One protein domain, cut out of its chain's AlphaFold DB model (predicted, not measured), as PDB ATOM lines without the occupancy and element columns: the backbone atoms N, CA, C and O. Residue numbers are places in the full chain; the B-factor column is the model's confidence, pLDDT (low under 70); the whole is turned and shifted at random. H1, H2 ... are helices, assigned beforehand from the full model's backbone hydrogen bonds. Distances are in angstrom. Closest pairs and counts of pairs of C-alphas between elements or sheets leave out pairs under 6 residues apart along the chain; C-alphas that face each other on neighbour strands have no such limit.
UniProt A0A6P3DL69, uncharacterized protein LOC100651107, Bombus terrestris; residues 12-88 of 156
ATOM      1  N   SER A  12     -45.184 -31.434 -32.717       94.56
ATOM      2  CA  SER A  12     -43.878 -32.061 -32.849       94.56
ATOM      3  C   SER A  12     -42.949 -31.629 -31.718       94.56
ATOM      4  O   SER A  12     -42.876 -30.448 -31.383       94.56
ATOM      5  N   PHE A  13     -42.188 -32.577 -31.173       93.88
ATOM      6  CA  PHE A  13     -41.294 -32.333 -30.039       93.88
ATOM      7  C   PHE A  13     -40.313 -31.172 -30.279       93.88
ATOM      8  O   PHE A  13     -40.162 -30.316 -29.416       93.88
ATOM      9  N   HIS A  14     -39.740 -31.070 -31.484       94.56
ATOM     10  CA  HIS A  14     -38.823 -29.979 -31.840       94.56
ATOM     11  C   HIS A  14     -39.470 -28.582 -31.770       94.56
ATOM     12  O   HIS A  14     -38.789 -27.600 -31.499       94.56
ATOM     13  N   ILE A  15     -40.784 -28.467 -32.006       94.75
ATOM     14  CA  ILE A  15     -41.505 -27.194 -31.856       94.75
ATOM     15  C   ILE A  15     -41.699 -26.874 -30.377       94.75
ATOM     16  O   ILE A  15     -41.552 -25.723 -29.981       94.75
ATOM     17  N   ILE A  16     -42.002 -27.884 -29.556       94.62
ATOM     18  CA  ILE A  16     -42.129 -27.717 -28.104       94.62
ATOM     19  C   ILE A  16     -40.810 -27.209 -27.522       94.62
ATOM     20  O   ILE A  16     -40.818 -26.243 -26.764       94.62
ATOM     21  N   GLU A  17     -39.691 -27.821 -27.911       95.56
ATOM     22  CA  GLU A  17     -38.351 -27.408 -27.492       95.56
ATOM     23  C   GLU A  17     -38.080 -25.940 -27.839       95.56
ATOM     24  O   GLU A  17     -37.770 -25.158 -26.942       95.56
ATOM     25  N   LYS A  18     -38.309 -25.534 -29.095       96.00
ATOM     26  CA  LYS A  18     -38.165 -24.130 -29.515       96.00
ATOM     27  C   LYS A  18     -39.055 -23.177 -28.718       96.00
ATOM     28  O   LYS A  18     -38.572 -22.174 -28.212       96.00
ATOM     29  N   CYS A  19     -40.335 -23.514 -28.529       95.62
ATOM     30  CA  CYS A  19     -41.260 -22.687 -27.744       95.62
ATOM     31  C   CYS A  19     -40.759 -22.451 -26.314       95.62
ATOM     32  O   CYS A  19     -41.015 -21.399 -25.730       95.62
ATOM     33  N   VAL A  20     -40.099 -23.450 -25.724       95.06
ATOM     34  CA  VAL A  20     -39.566 -23.364 -24.365       95.06
ATOM     35  C   VAL A  20     -38.270 -22.566 -24.349       95.06
ATOM     36  O   VAL A  20     -38.172 -21.643 -23.548       95.06
ATOM     37  N   LEU A  21     -37.308 -22.871 -25.222       96.12
ATOM     38  CA  LEU A  21     -36.015 -22.182 -25.269       96.12
ATOM     39  C   LEU A  21     -36.174 -20.687 -25.564       96.12
ATOM     40  O   LEU A  21     -35.672 -19.866 -24.797       96.12
ATOM     41  N   ASP A  22     -36.967 -20.331 -26.573       96.81
ATOM     42  CA  ASP A  22     -37.219 -18.935 -26.938       96.81
ATOM     43  C   ASP A  22     -37.936 -18.190 -25.804       96.81
ATOM     44  O   ASP A  22     -37.632 -17.035 -25.501       96.81
ATOM     45  N   ARG A  23     -38.860 -18.861 -25.103       96.25
ATOM     46  CA  ARG A  23     -39.509 -18.284 -23.921       96.25
ATOM     47  C   ARG A  23     -38.528 -18.084 -22.775       96.25
ATOM     48  O   ARG A  23     -38.606 -17.056 -22.112       96.25
ATOM     49  N   LEU A  24     -37.637 -19.038 -22.518       95.56
ATOM     50  CA  LEU A  24     -36.624 -18.937 -21.466       95.56
ATOM     51  C   LEU A  24     -35.682 -17.757 -21.721       95.56
ATOM     52  O   LEU A  24     -35.472 -16.945 -20.818       95.56
ATOM     53  N   GLU A  25     -35.176 -17.641 -22.948       96.88
ATOM     54  CA  GLU A  25     -34.324 -16.533 -23.381       96.88
ATOM     55  C   GLU A  25     -35.057 -15.199 -23.226       96.88
ATOM     56  O   GLU A  25     -34.578 -14.300 -22.533       96.88
ATOM     57  N   TYR A  26     -36.267 -15.088 -23.782       97.44
ATOM     58  CA  TYR A  26     -37.031 -13.846 -23.725       97.44
ATOM     59  C   TYR A  26     -37.389 -13.437 -22.295       97.44
ATOM     60  O   TYR A  26     -37.272 -12.267 -21.941       97.44
ATOM     61  N   LEU A  27     -37.805 -14.383 -21.447       97.00
ATOM     62  CA  LEU A  27     -38.112 -14.111 -20.041       97.00
ATOM     63  C   LEU A  27     -36.879 -13.633 -19.267       97.00
ATOM     64  O   LEU A  27     -37.017 -12.783 -18.385       97.00
ATOM     65  N   GLN A  28     -35.695 -14.162 -19.577       96.88
ATOM     66  CA  GLN A  28     -34.448 -13.709 -18.967       96.88
ATOM     67  C   GLN A  28     -34.084 -12.296 -19.430       96.88
ATOM     68  O   GLN A  28     -33.882 -11.419 -18.592       96.88
ATOM     69  N   LEU A  29     -34.087 -12.050 -20.741       97.88
ATOM     70  CA  LEU A  29     -33.801 -10.735 -21.315       97.88
ATOM     71  C   LEU A  29     -34.789  -9.671 -20.834       97.88
ATOM     72  O   LEU A  29     -34.397  -8.549 -20.517       97.88
ATOM     73  N   LEU A  30     -36.071 -10.020 -20.724       97.06
ATOM     74  CA  LEU A  30     -37.092  -9.128 -20.190       97.06
ATOM     75  C   LEU A  30     -36.802  -8.759 -18.731       97.06
ATOM     76  O   LEU A  30     -36.903  -7.589 -18.368       97.06
ATOM     77  N   TYR A  31     -36.412  -9.735 -17.908       97.38
ATOM     78  CA  TYR A  31     -36.051  -9.514 -16.507       97.38
ATOM     79  C   TYR A  31     -34.800  -8.639 -16.346       97.38
ATOM     80  O   TYR A  31     -34.734  -7.821 -15.433       97.38
ATOM     81  N   GLU A  32     -33.836  -8.763 -17.257       97.56
ATOM     82  CA  GLU A  32     -32.625  -7.933 -17.298       97.56
ATOM     83  C   GLU A  32     -32.848  -6.534 -17.899       97.56
ATOM     84  O   GLU A  32     -31.919  -5.726 -17.942       97.56
ATOM     85  N   GLY A  33     -34.057  -6.223 -18.375       97.06
ATOM     86  CA  GLY A  33     -34.358  -4.947 -19.030       97.06
ATOM     87  C   GLY A  33     -33.811  -4.835 -20.458       97.06
ATOM     88  O   GLY A  33     -33.698  -3.733 -20.994       97.06
ATOM     89  N   LYS A  34     -33.504  -5.967 -21.096       97.62
ATOM     90  CA  LYS A  34     -32.916  -6.072 -22.440       97.62
ATOM     91  C   LYS A  34     -33.782  -6.853 -23.446       97.62
ATOM     92  O   LYS A  34     -33.242  -7.586 -24.268       97.62
ATOM     93  N   PRO A  35     -35.122  -6.699 -23.478       94.81
ATOM     94  CA  PRO A  35     -35.969  -7.496 -24.375       94.81
ATOM     95  C   PRO A  35     -35.696  -7.251 -25.872       94.81
ATOM     96  O   PRO A  35     -36.142  -8.031 -26.705       94.81
ATOM     97  N   HIS A  36     -34.993  -6.169 -26.216       94.94
ATOM     98  CA  HIS A  36     -34.590  -5.828 -27.581       94.94
ATOM     99  C   HIS A  36     -33.402  -6.658 -28.095       94.94
ATOM    100  O   HIS A  36     -33.162  -6.663 -29.296       94.94
ATOM    101  N   GLU A  37     -32.670  -7.343 -27.211       97.50
ATOM    102  CA  GLU A  37     -31.557  -8.233 -27.577       97.50
ATOM    103  C   GLU A  37     -32.037  -9.643 -27.971       97.50
ATOM    104  O   GLU A  37     -31.223 -10.496 -28.318       97.50
ATOM    105  N   PHE A  38     -33.347  -9.902 -27.913       97.25
ATOM    106  CA  PHE A  38     -33.918 -11.206 -28.232       97.25
ATOM    107  C   PHE A  38     -33.772 -11.527 -29.722       97.25
ATOM    108  O   PHE A  38     -34.250 -10.772 -30.569       97.25
ATOM    109  N   ASN A  39     -33.158 -12.675 -30.018       94.56
ATOM    110  CA  ASN A  39     -32.887 -13.126 -31.388       94.56
ATOM    111  C   ASN A  39     -33.684 -14.378 -31.793       94.56
ATOM    112  O   ASN A  39     -33.482 -14.896 -32.894       94.56
ATOM    113  N   GLY A  40     -34.555 -14.879 -30.915       92.44
ATOM    114  CA  GLY A  40     -35.436 -16.008 -31.206       92.44
ATOM    115  C   GLY A  40     -36.664 -15.623 -32.036       92.44
ATOM    116  O   GLY A  40     -36.812 -14.495 -32.517       92.44
ATOM    117  N   ASP A  41     -37.579 -16.575 -32.199       92.19
ATOM    118  CA  ASP A  41     -38.777 -16.402 -33.009       92.19
ATOM    119  C   ASP A  41     -39.944 -15.839 -32.180       92.19
ATOM    120  O   ASP A  41     -40.542 -16.499 -31.322       92.19
ATOM    121  N   PHE A  42     -40.320 -14.593 -32.474       91.19
ATOM    122  CA  PHE A  42     -41.469 -13.945 -31.843       91.19
ATOM    123  C   PHE A  42     -42.800 -14.664 -32.114       91.19
ATOM    124  O   PHE A  42     -43.744 -14.475 -31.338       91.19
ATOM    125  N   GLU A  43     -42.906 -15.505 -33.151       91.12
ATOM    126  CA  GLU A  43     -44.098 -16.323 -33.404       91.12
ATOM    127  C   GLU A  43     -44.424 -17.219 -32.197       91.12
ATOM    128  O   GLU A  43     -45.592 -17.344 -31.800       91.12
ATOM    129  N   TYR A  44     -43.399 -17.768 -31.535       91.19
ATOM    130  CA  TYR A  44     -43.577 -18.631 -30.367       91.19
ATOM    131  C   TYR A  44     -43.990 -17.871 -29.101       91.19
ATOM    132  O   TYR A  44     -44.529 -18.459 -28.161       91.19
ATOM    133  N   LEU A  45     -43.806 -16.549 -29.096       92.06
ATOM    134  CA  LEU A  45     -44.145 -15.653 -27.988       92.06
ATOM    135  C   LEU A  45     -45.432 -14.860 -28.229       92.06
ATOM    136  O   LEU A  45     -45.859 -14.104 -27.345       92.06
ATOM    137  N   LEU A  46     -46.062 -15.023 -29.396       91.12
ATOM    138  CA  LEU A  46     -47.277 -14.307 -29.758       91.12
ATOM    139  C   LEU A  46     -48.393 -14.601 -28.751       91.12
ATOM    140  O   LEU A  46     -48.813 -15.742 -28.564       91.12
ATOM    141  N   GLU A  47     -48.896 -13.555 -28.097       87.56
ATOM    142  CA  GLU A  47     -49.864 -13.689 -27.011       87.56
ATOM    143  C   GLU A  47     -51.103 -14.497 -27.432       87.56
ATOM    144  O   GLU A  47     -51.732 -14.218 -28.454       87.56
ATOM    145  N   ASN A  48     -51.511 -15.463 -26.596       85.44
ATOM    146  CA  ASN A  48     -52.682 -16.322 -26.836       85.44
ATOM    147  C   ASN A  48     -52.553 -17.282 -28.030       85.44
ATOM    148  O   ASN A  48     -53.512 -18.000 -28.334       85.44
ATOM    149  N   SER A  49     -51.382 -17.361 -28.665       91.50
ATOM    150  CA  SER A  49     -51.088 -18.414 -29.631       91.50
ATOM    151  C   SER A  49     -51.015 -19.783 -28.945       91.50
ATOM    152  O   SER A  49     -50.941 -19.911 -27.717       91.50
ATOM    153  N   VAL A  50     -51.063 -20.840 -29.754       91.69
ATOM    154  CA  VAL A  50     -50.861 -22.210 -29.271       91.69
ATOM    155  C   VAL A  50     -49.443 -22.375 -28.704       91.69
ATOM    156  O   VAL A  50     -49.283 -22.991 -27.653       91.69
ATOM    157  N   TYR A  51     -48.446 -21.744 -29.326       94.06
ATOM    158  CA  TYR A  51     -47.046 -21.769 -28.898       94.06
ATOM    159  C   TYR A  51     -46.819 -21.068 -27.554       94.06
ATOM    160  O   TYR A  51     -46.214 -21.654 -26.656       94.06
ATOM    161  N   ASP A  52     -47.426 -19.893 -27.346       93.75
ATOM    162  CA  ASP A  52     -47.361 -19.165 -26.069       93.75
ATOM    163  C   ASP A  52     -47.953 -19.996 -24.919       93.75
ATOM    164  O   ASP A  52     -47.410 -20.014 -23.813       93.75
ATOM    165  N   LYS A  53     -49.040 -20.742 -25.180       94.00
ATOM    166  CA  LYS A  53     -49.609 -21.686 -24.200       94.00
ATOM    167  C   LYS A  53     -48.639 -22.812 -23.892       94.00
ATOM    168  O   LYS A  53     -48.448 -23.126 -22.725       94.00
ATOM    169  N   ILE A  54     -48.054 -23.436 -24.909       94.75
ATOM    170  CA  ILE A  54     -47.142 -24.570 -24.713       94.75
ATOM    171  C   ILE A  54     -45.936 -24.145 -23.901       94.75
ATOM    172  O   ILE A  54     -45.671 -24.779 -22.885       94.75
ATOM    173  N   GLY A  55     -45.273 -23.051 -24.290       94.75
ATOM    174  CA  GLY A  55     -44.129 -22.526 -23.553       94.75
ATOM    175  C   GLY A  55     -44.474 -22.344 -22.075       94.75
ATOM    176  O   GLY A  55     -43.817 -22.919 -21.215       94.75
ATOM    177  N   HIS A  56     -45.581 -21.660 -21.773       95.56
ATOM    178  CA  HIS A  56     -46.028 -21.479 -20.392       95.56
ATOM    179  C   HIS A  56     -46.319 -22.805 -19.661       95.56
ATOM    180  O   HIS A  56     -45.849 -23.024 -18.545       95.56
ATOM    181  N   PHE A  57     -47.101 -23.709 -20.258       95.19
ATOM    182  CA  PHE A  57     -47.511 -24.949 -19.590       95.19
ATOM    183  C   PHE A  57     -46.361 -25.949 -19.417       95.19
ATOM    184  O   PHE A  57     -46.349 -26.660 -18.414       95.19
ATOM    185  N   ILE A  58     -45.371 -25.973 -20.313       94.38
ATOM    186  CA  ILE A  58     -44.151 -26.762 -20.110       94.38
ATOM    187  C   ILE A  58     -43.301 -26.159 -18.988       94.38
ATOM    188  O   ILE A  58     -42.854 -26.900 -18.113       94.38
ATOM    189  N   LEU A  59     -43.159 -24.829 -18.924       94.25
ATOM    190  CA  LEU A  59     -42.484 -24.186 -17.791       94.25
ATOM    191  C   LEU A  59     -43.165 -24.504 -16.455       94.25
ATOM    192  O   LEU A  59     -42.470 -24.664 -15.459       94.25
ATOM    193  N   ARG A  60     -44.495 -24.678 -16.410       94.25
ATOM    194  CA  ARG A  60     -45.190 -25.134 -15.188       94.25
ATOM    195  C   ARG A  60     -44.772 -26.538 -14.755       94.25
ATOM    196  O   ARG A  60     -44.684 -26.786 -13.555       94.25
ATOM    197  N   LEU A  61     -44.510 -27.443 -15.700       93.50
ATOM    198  CA  LEU A  61     -43.989 -28.776 -15.384       93.50
ATOM    199  C   LEU A  61     -42.579 -28.666 -14.796       93.50
ATOM    200  O   LEU A  61     -42.320 -29.239 -13.742       93.50
ATOM    201  N   LEU A  62     -41.706 -27.857 -15.401       90.38
ATOM    202  CA  LEU A  62     -40.356 -27.616 -14.879       90.38
ATOM    203  C   LEU A  62     -40.386 -26.931 -13.502       90.38
ATOM    204  O   LEU A  62     -39.650 -27.310 -12.597       90.38
ATOM    205  N   ALA A  63     -41.287 -25.966 -13.312       92.56
ATOM    206  CA  ALA A  63     -41.498 -25.260 -12.051       92.56
ATOM    207  C   ALA A  63     -41.979 -26.166 -10.914       92.56
ATOM    208  O   ALA A  63     -41.736 -25.853  -9.753       92.56
ATOM    209  N   SER A  64     -42.636 -27.288 -11.221       93.88
ATOM    210  CA  SER A  64     -43.079 -28.243 -10.197       93.88
ATOM    211  C   SER A  64     -41.940 -29.041  -9.553       93.88
ATOM    212  O   SER A  64     -42.169 -29.698  -8.542       93.88
ATOM    213  N   VAL A  65     -40.719 -28.964 -10.099       94.06
ATOM    214  CA  VAL A  65     -39.551 -29.691  -9.582       94.06
ATOM    215  C   VAL A  65     -39.055 -29.112  -8.254       94.06
ATOM    216  O   VAL A  65     -38.639 -29.867  -7.379       94.06
ATOM    217  N   SER A  66     -39.096 -27.786  -8.073       95.00
ATOM    218  CA  SER A  66     -38.709 -27.154  -6.808       95.00
ATOM    219  C   SER A  66     -39.360 -25.786  -6.608       95.00
ATOM    220  O   SER A  66     -39.698 -25.079  -7.559       95.00
ATOM    221  N   GLN A  67     -39.488 -25.374  -5.343       94.75
ATOM    222  CA  GLN A  67     -40.024 -24.057  -4.997       94.75
ATOM    223  C   GLN A  67     -39.145 -22.911  -5.520       94.75
ATOM    224  O   GLN A  67     -39.661 -21.864  -5.902       94.75
ATOM    225  N   GLU A  68     -37.826 -23.103  -5.565       95.25
ATOM    226  CA  GLU A  68     -36.875 -22.117  -6.087       95.25
ATOM    227  C   GLU A  68     -37.104 -21.864  -7.577       95.25
ATOM    228  O   GLU A  68     -37.240 -20.715  -7.997       95.25
ATOM    229  N   ILE A  69     -37.235 -22.939  -8.360       93.06
ATOM    230  CA  ILE A  69     -37.528 -22.867  -9.793       93.06
ATOM    231  C   ILE A  69     -38.913 -22.236 -10.002       93.06
ATOM    232  O   ILE A  69     -39.076 -21.364 -10.855       93.06
ATOM    233  N   CYS A  70     -39.906 -22.603  -9.187       94.75
ATOM    234  CA  CYS A  70     -41.227 -21.977  -9.218       94.75
ATOM    235  C   CYS A  70     -41.155 -20.456  -9.004       94.75
ATOM    236  O   CYS A  70     -41.655 -19.693  -9.832       94.75
ATOM    237  N   ASN A  71     -40.476 -20.004  -7.948       94.69
ATOM    238  CA  ASN A  71     -40.316 -18.580  -7.650       94.69
ATOM    239  C   ASN A  71     -39.572 -17.846  -8.773       94.69
ATOM    240  O   ASN A  71     -39.985 -16.760  -9.185       94.69
ATOM    241  N   TYR A  72     -38.513 -18.464  -9.304       93.88
ATOM    242  CA  TYR A  72     -37.732 -17.935 -10.419       93.88
ATOM    243  C   TYR A  72     -38.607 -17.645 -11.647       93.88
ATOM    244  O   TYR A  72     -38.488 -16.573 -12.252       93.88
ATOM    245  N   TRP A  73     -39.508 -18.568 -12.002       93.75
ATOM    246  CA  TRP A  73     -40.386 -18.418 -13.165       93.75
ATOM    247  C   TRP A  73     -41.571 -17.500 -12.910       93.75
ATOM    248  O   TRP A  73     -41.893 -16.691 -13.777       93.75
ATOM    249  N   VAL A  74     -42.204 -17.576 -11.736       94.25
ATOM    250  CA  VAL A  74     -43.384 -16.759 -11.410       94.25
ATOM    251  C   VAL A  74     -43.073 -15.268 -11.521       94.25
ATOM    252  O   VAL A  74     -43.881 -14.524 -12.077       94.25
ATOM    253  N   ILE A  75     -41.900 -14.827 -11.060       96.00
ATOM    254  CA  ILE A  75     -41.482 -13.421 -11.156       96.00
ATOM    255  C   ILE A  75     -41.390 -12.981 -12.625       96.00
ATOM    256  O   ILE A  75     -41.958 -11.957 -13.008       96.00
ATOM    257  N   ARG A  76     -40.729 -13.779 -13.470       96.88
ATOM    258  CA  ARG A  76     -40.520 -13.462 -14.892       96.88
ATOM    259  C   ARG A  76     -41.814 -13.515 -15.700       96.88
ATOM    260  O   ARG A  76     -42.077 -12.630 -16.507       96.88
ATOM    261  N   GLU A  77     -42.653 -14.513 -15.453       95.69
ATOM    262  CA  GLU A  77     -43.981 -14.636 -16.067       95.69
ATOM    263  C   GLU A  77     -44.909 -13.487 -15.660       95.69
ATOM    264  O   GLU A  77     -45.662 -12.964 -16.483       95.69
ATOM    265  N   THR A  78     -44.822 -13.038 -14.404       95.50
ATOM    266  CA  THR A  78     -45.560 -11.858 -13.937       95.50
ATOM    267  C   THR A  78     -45.104 -10.607 -14.679       95.50
ATOM    268  O   THR A  78     -45.947  -9.837 -15.142       95.50
ATOM    269  N   LEU A  79     -43.793 -10.434 -14.864       96.69
ATOM    270  CA  LEU A  79     -43.235  -9.321 -15.631       96.69
ATOM    271  C   LEU A  79     -43.663  -9.360 -17.107       96.69
ATOM    272  O   LEU A  79     -44.044  -8.330 -17.667       96.69
ATOM    273  N   LEU A  80     -43.676 -10.541 -17.734       95.62
ATOM    274  CA  LEU A  80     -44.198 -10.724 -19.092       95.62
ATOM    275  C   LEU A  80     -45.673 -10.331 -19.186       95.62
ATOM    276  O   LEU A  80     -46.081  -9.625 -20.112       95.62
ATOM    277  N   PHE A  81     -46.482 -10.762 -18.220       94.75
ATOM    278  CA  PHE A  81     -47.896 -10.418 -18.171       94.75
ATOM    279  C   PHE A  81     -48.115  -8.909 -17.995       94.75
ATOM    280  O   PHE A  81     -48.902  -8.326 -18.738       94.75
ATOM    281  N   GLN A  82     -47.384  -8.264 -17.082       94.25
ATOM    282  CA  GLN A  82     -47.417  -6.807 -16.891       94.25
ATOM    283  C   GLN A  82     -47.011  -6.058 -18.164       94.25
ATOM    284  O   GLN A  82     -47.703  -5.133 -18.581       94.25
ATOM    285  N   THR A  83     -45.941  -6.503 -18.825       94.06
ATOM    286  CA  THR A  83     -45.476  -5.923 -20.090       94.06
ATOM    287  C   THR A  83     -46.577  -5.984 -21.146       94.06
ATOM    288  O   THR A  83     -46.907  -4.970 -21.751       94.06
ATOM    289  N   ARG A  84     -47.229  -7.140 -21.314       93.38
ATOM    290  CA  ARG A  84     -48.359  -7.294 -22.246       93.38
ATOM    291  C   ARG A  84     -49.551  -6.409 -21.878       93.38
ATOM    292  O   ARG A  84     -50.174  -5.838 -22.767       93.38
ATOM    293  N   LEU A  85     -49.853  -6.257 -20.586       91.06
ATOM    294  CA  LEU A  85     -50.907  -5.353 -20.121       91.06
ATOM    295  C   LEU A  85     -50.595  -3.880 -20.410       91.06
ATOM    296  O   LEU A  85     -51.514  -3.138 -20.733       91.06
ATOM    297  N   ASN A  86     -49.333  -3.453 -20.363       91.06
ATOM    298  CA  ASN A  86     -48.966  -2.065 -20.665       91.06
ATOM    299  C   ASN A  86     -49.228  -1.679 -22.130       91.06
ATOM    300  O   ASN A  86     -49.472  -0.511 -22.423       91.06
ATOM    301  N   TYR A  87     -49.221  -2.655 -23.041       90.69
ATOM    302  CA  TYR A  87     -49.475  -2.445 -24.470       90.69
ATOM    303  C   TYR A  87     -50.860  -2.932 -24.922       90.69
ATOM    304  O   TYR A  87     -51.157  -2.935 -26.118       90.69
ATOM    305  N   ILE A  88     -51.727  -3.346 -23.992       91.00
ATOM    306  CA  ILE A  88     -53.037  -3.897 -24.338       91.00
ATOM    307  C   ILE A  88     -54.004  -2.788 -24.763       91.00
ATOM    308  O   ILE A  88     -54.208  -1.790 -24.070       91.00
TER     309      ILE A  88
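What this domain is: This is residues 12 to 88 of the 156 residues of the protein "uncharacterized protein LOC100651107" of Bombus terrestris (UniProt A0A6P3DL69). What is the shape? H3 and H4 fold back on each other as a helical hairpin, in contact near its turn, and H1 lies across both arms on one side. The small helix H2 packs on H1 and on residues 51 to 55 of H3. What is it made of, and how large is it? The printed part has 77 residues with four named helices, H1, H2, H3 and H4 in chain order, and no named strand; its class is all helix. It is compact, with a radius of gyration of the C-alphas of 12.0 A, and rounded, spanning 31 by 29 by 22 A.

How they stand to each other: Where is the hub? H1, residues 13 to 31, and H3, residues 50 to 63, are both hubs, touching 3 other helices each. With residues 16 to 23 alone H1 touches H3, about perpendicular at 76 degrees; their closest C-alphas, of Val 20 and Gly 55, are 4.7 A apart. What else does H1 touch? Its residues 18 to 23 touch H2, residues 42 to 45, where the closest C-alphas, of Cys 19 and Tyr 44, are 5.4 A apart. Its residues 27 to 31 touch residues 76 to 80 of H4, residues 67 to 86, about perpendicular at 77 degrees; the closest C-alphas, of Leu 27 and Arg 76, are 5.7 A apart. How do the other helices stand? H3 and H4 form a helical hairpin at a shallow tilt of 28 degrees, opposite ways, and touch through residues 59 to 63 and 69 to 73, with the closest C-alphas, of Ala 63 and Cys 70, 4.3 A apart. H2 touches H3, with the closest C-alphas, of Tyr 44 and Tyr 51, 4.9 A apart; H2 and H4 are apart. The packing is mostly crossed, but only just, with 1 of 3 tilted pairs shallow. What do the backbones show? In H1 and H3 every O i to N i+4 pair is within hydrogen-bond range, in H4 15 of 16 are, and H2 is too short for such a pair.

Where its parts are: Where does H1 run? It begins at C-alpha 13, (-41.294, -32.333, -30.039), and measures 27.0 A to C-alpha 31. How long are the others? H2 measures 5.0 A, H3 19.8 A and H4 28.4 A, ending at C-alpha 86, (-48.966, -2.065, -20.665).

The domain as a whole: How far does it reach? The two C-alphas farthest apart, of Ser 12 and Asn 86, are 32.8 A apart. Are there cuts or long links? The printed part has no cut; the links H2 to H3 and H3 to H4 are tight, and H1 to H2 is short. How confident is the model? The mean pLDDT of the printed part is 94.3, and no printed residue is under 70.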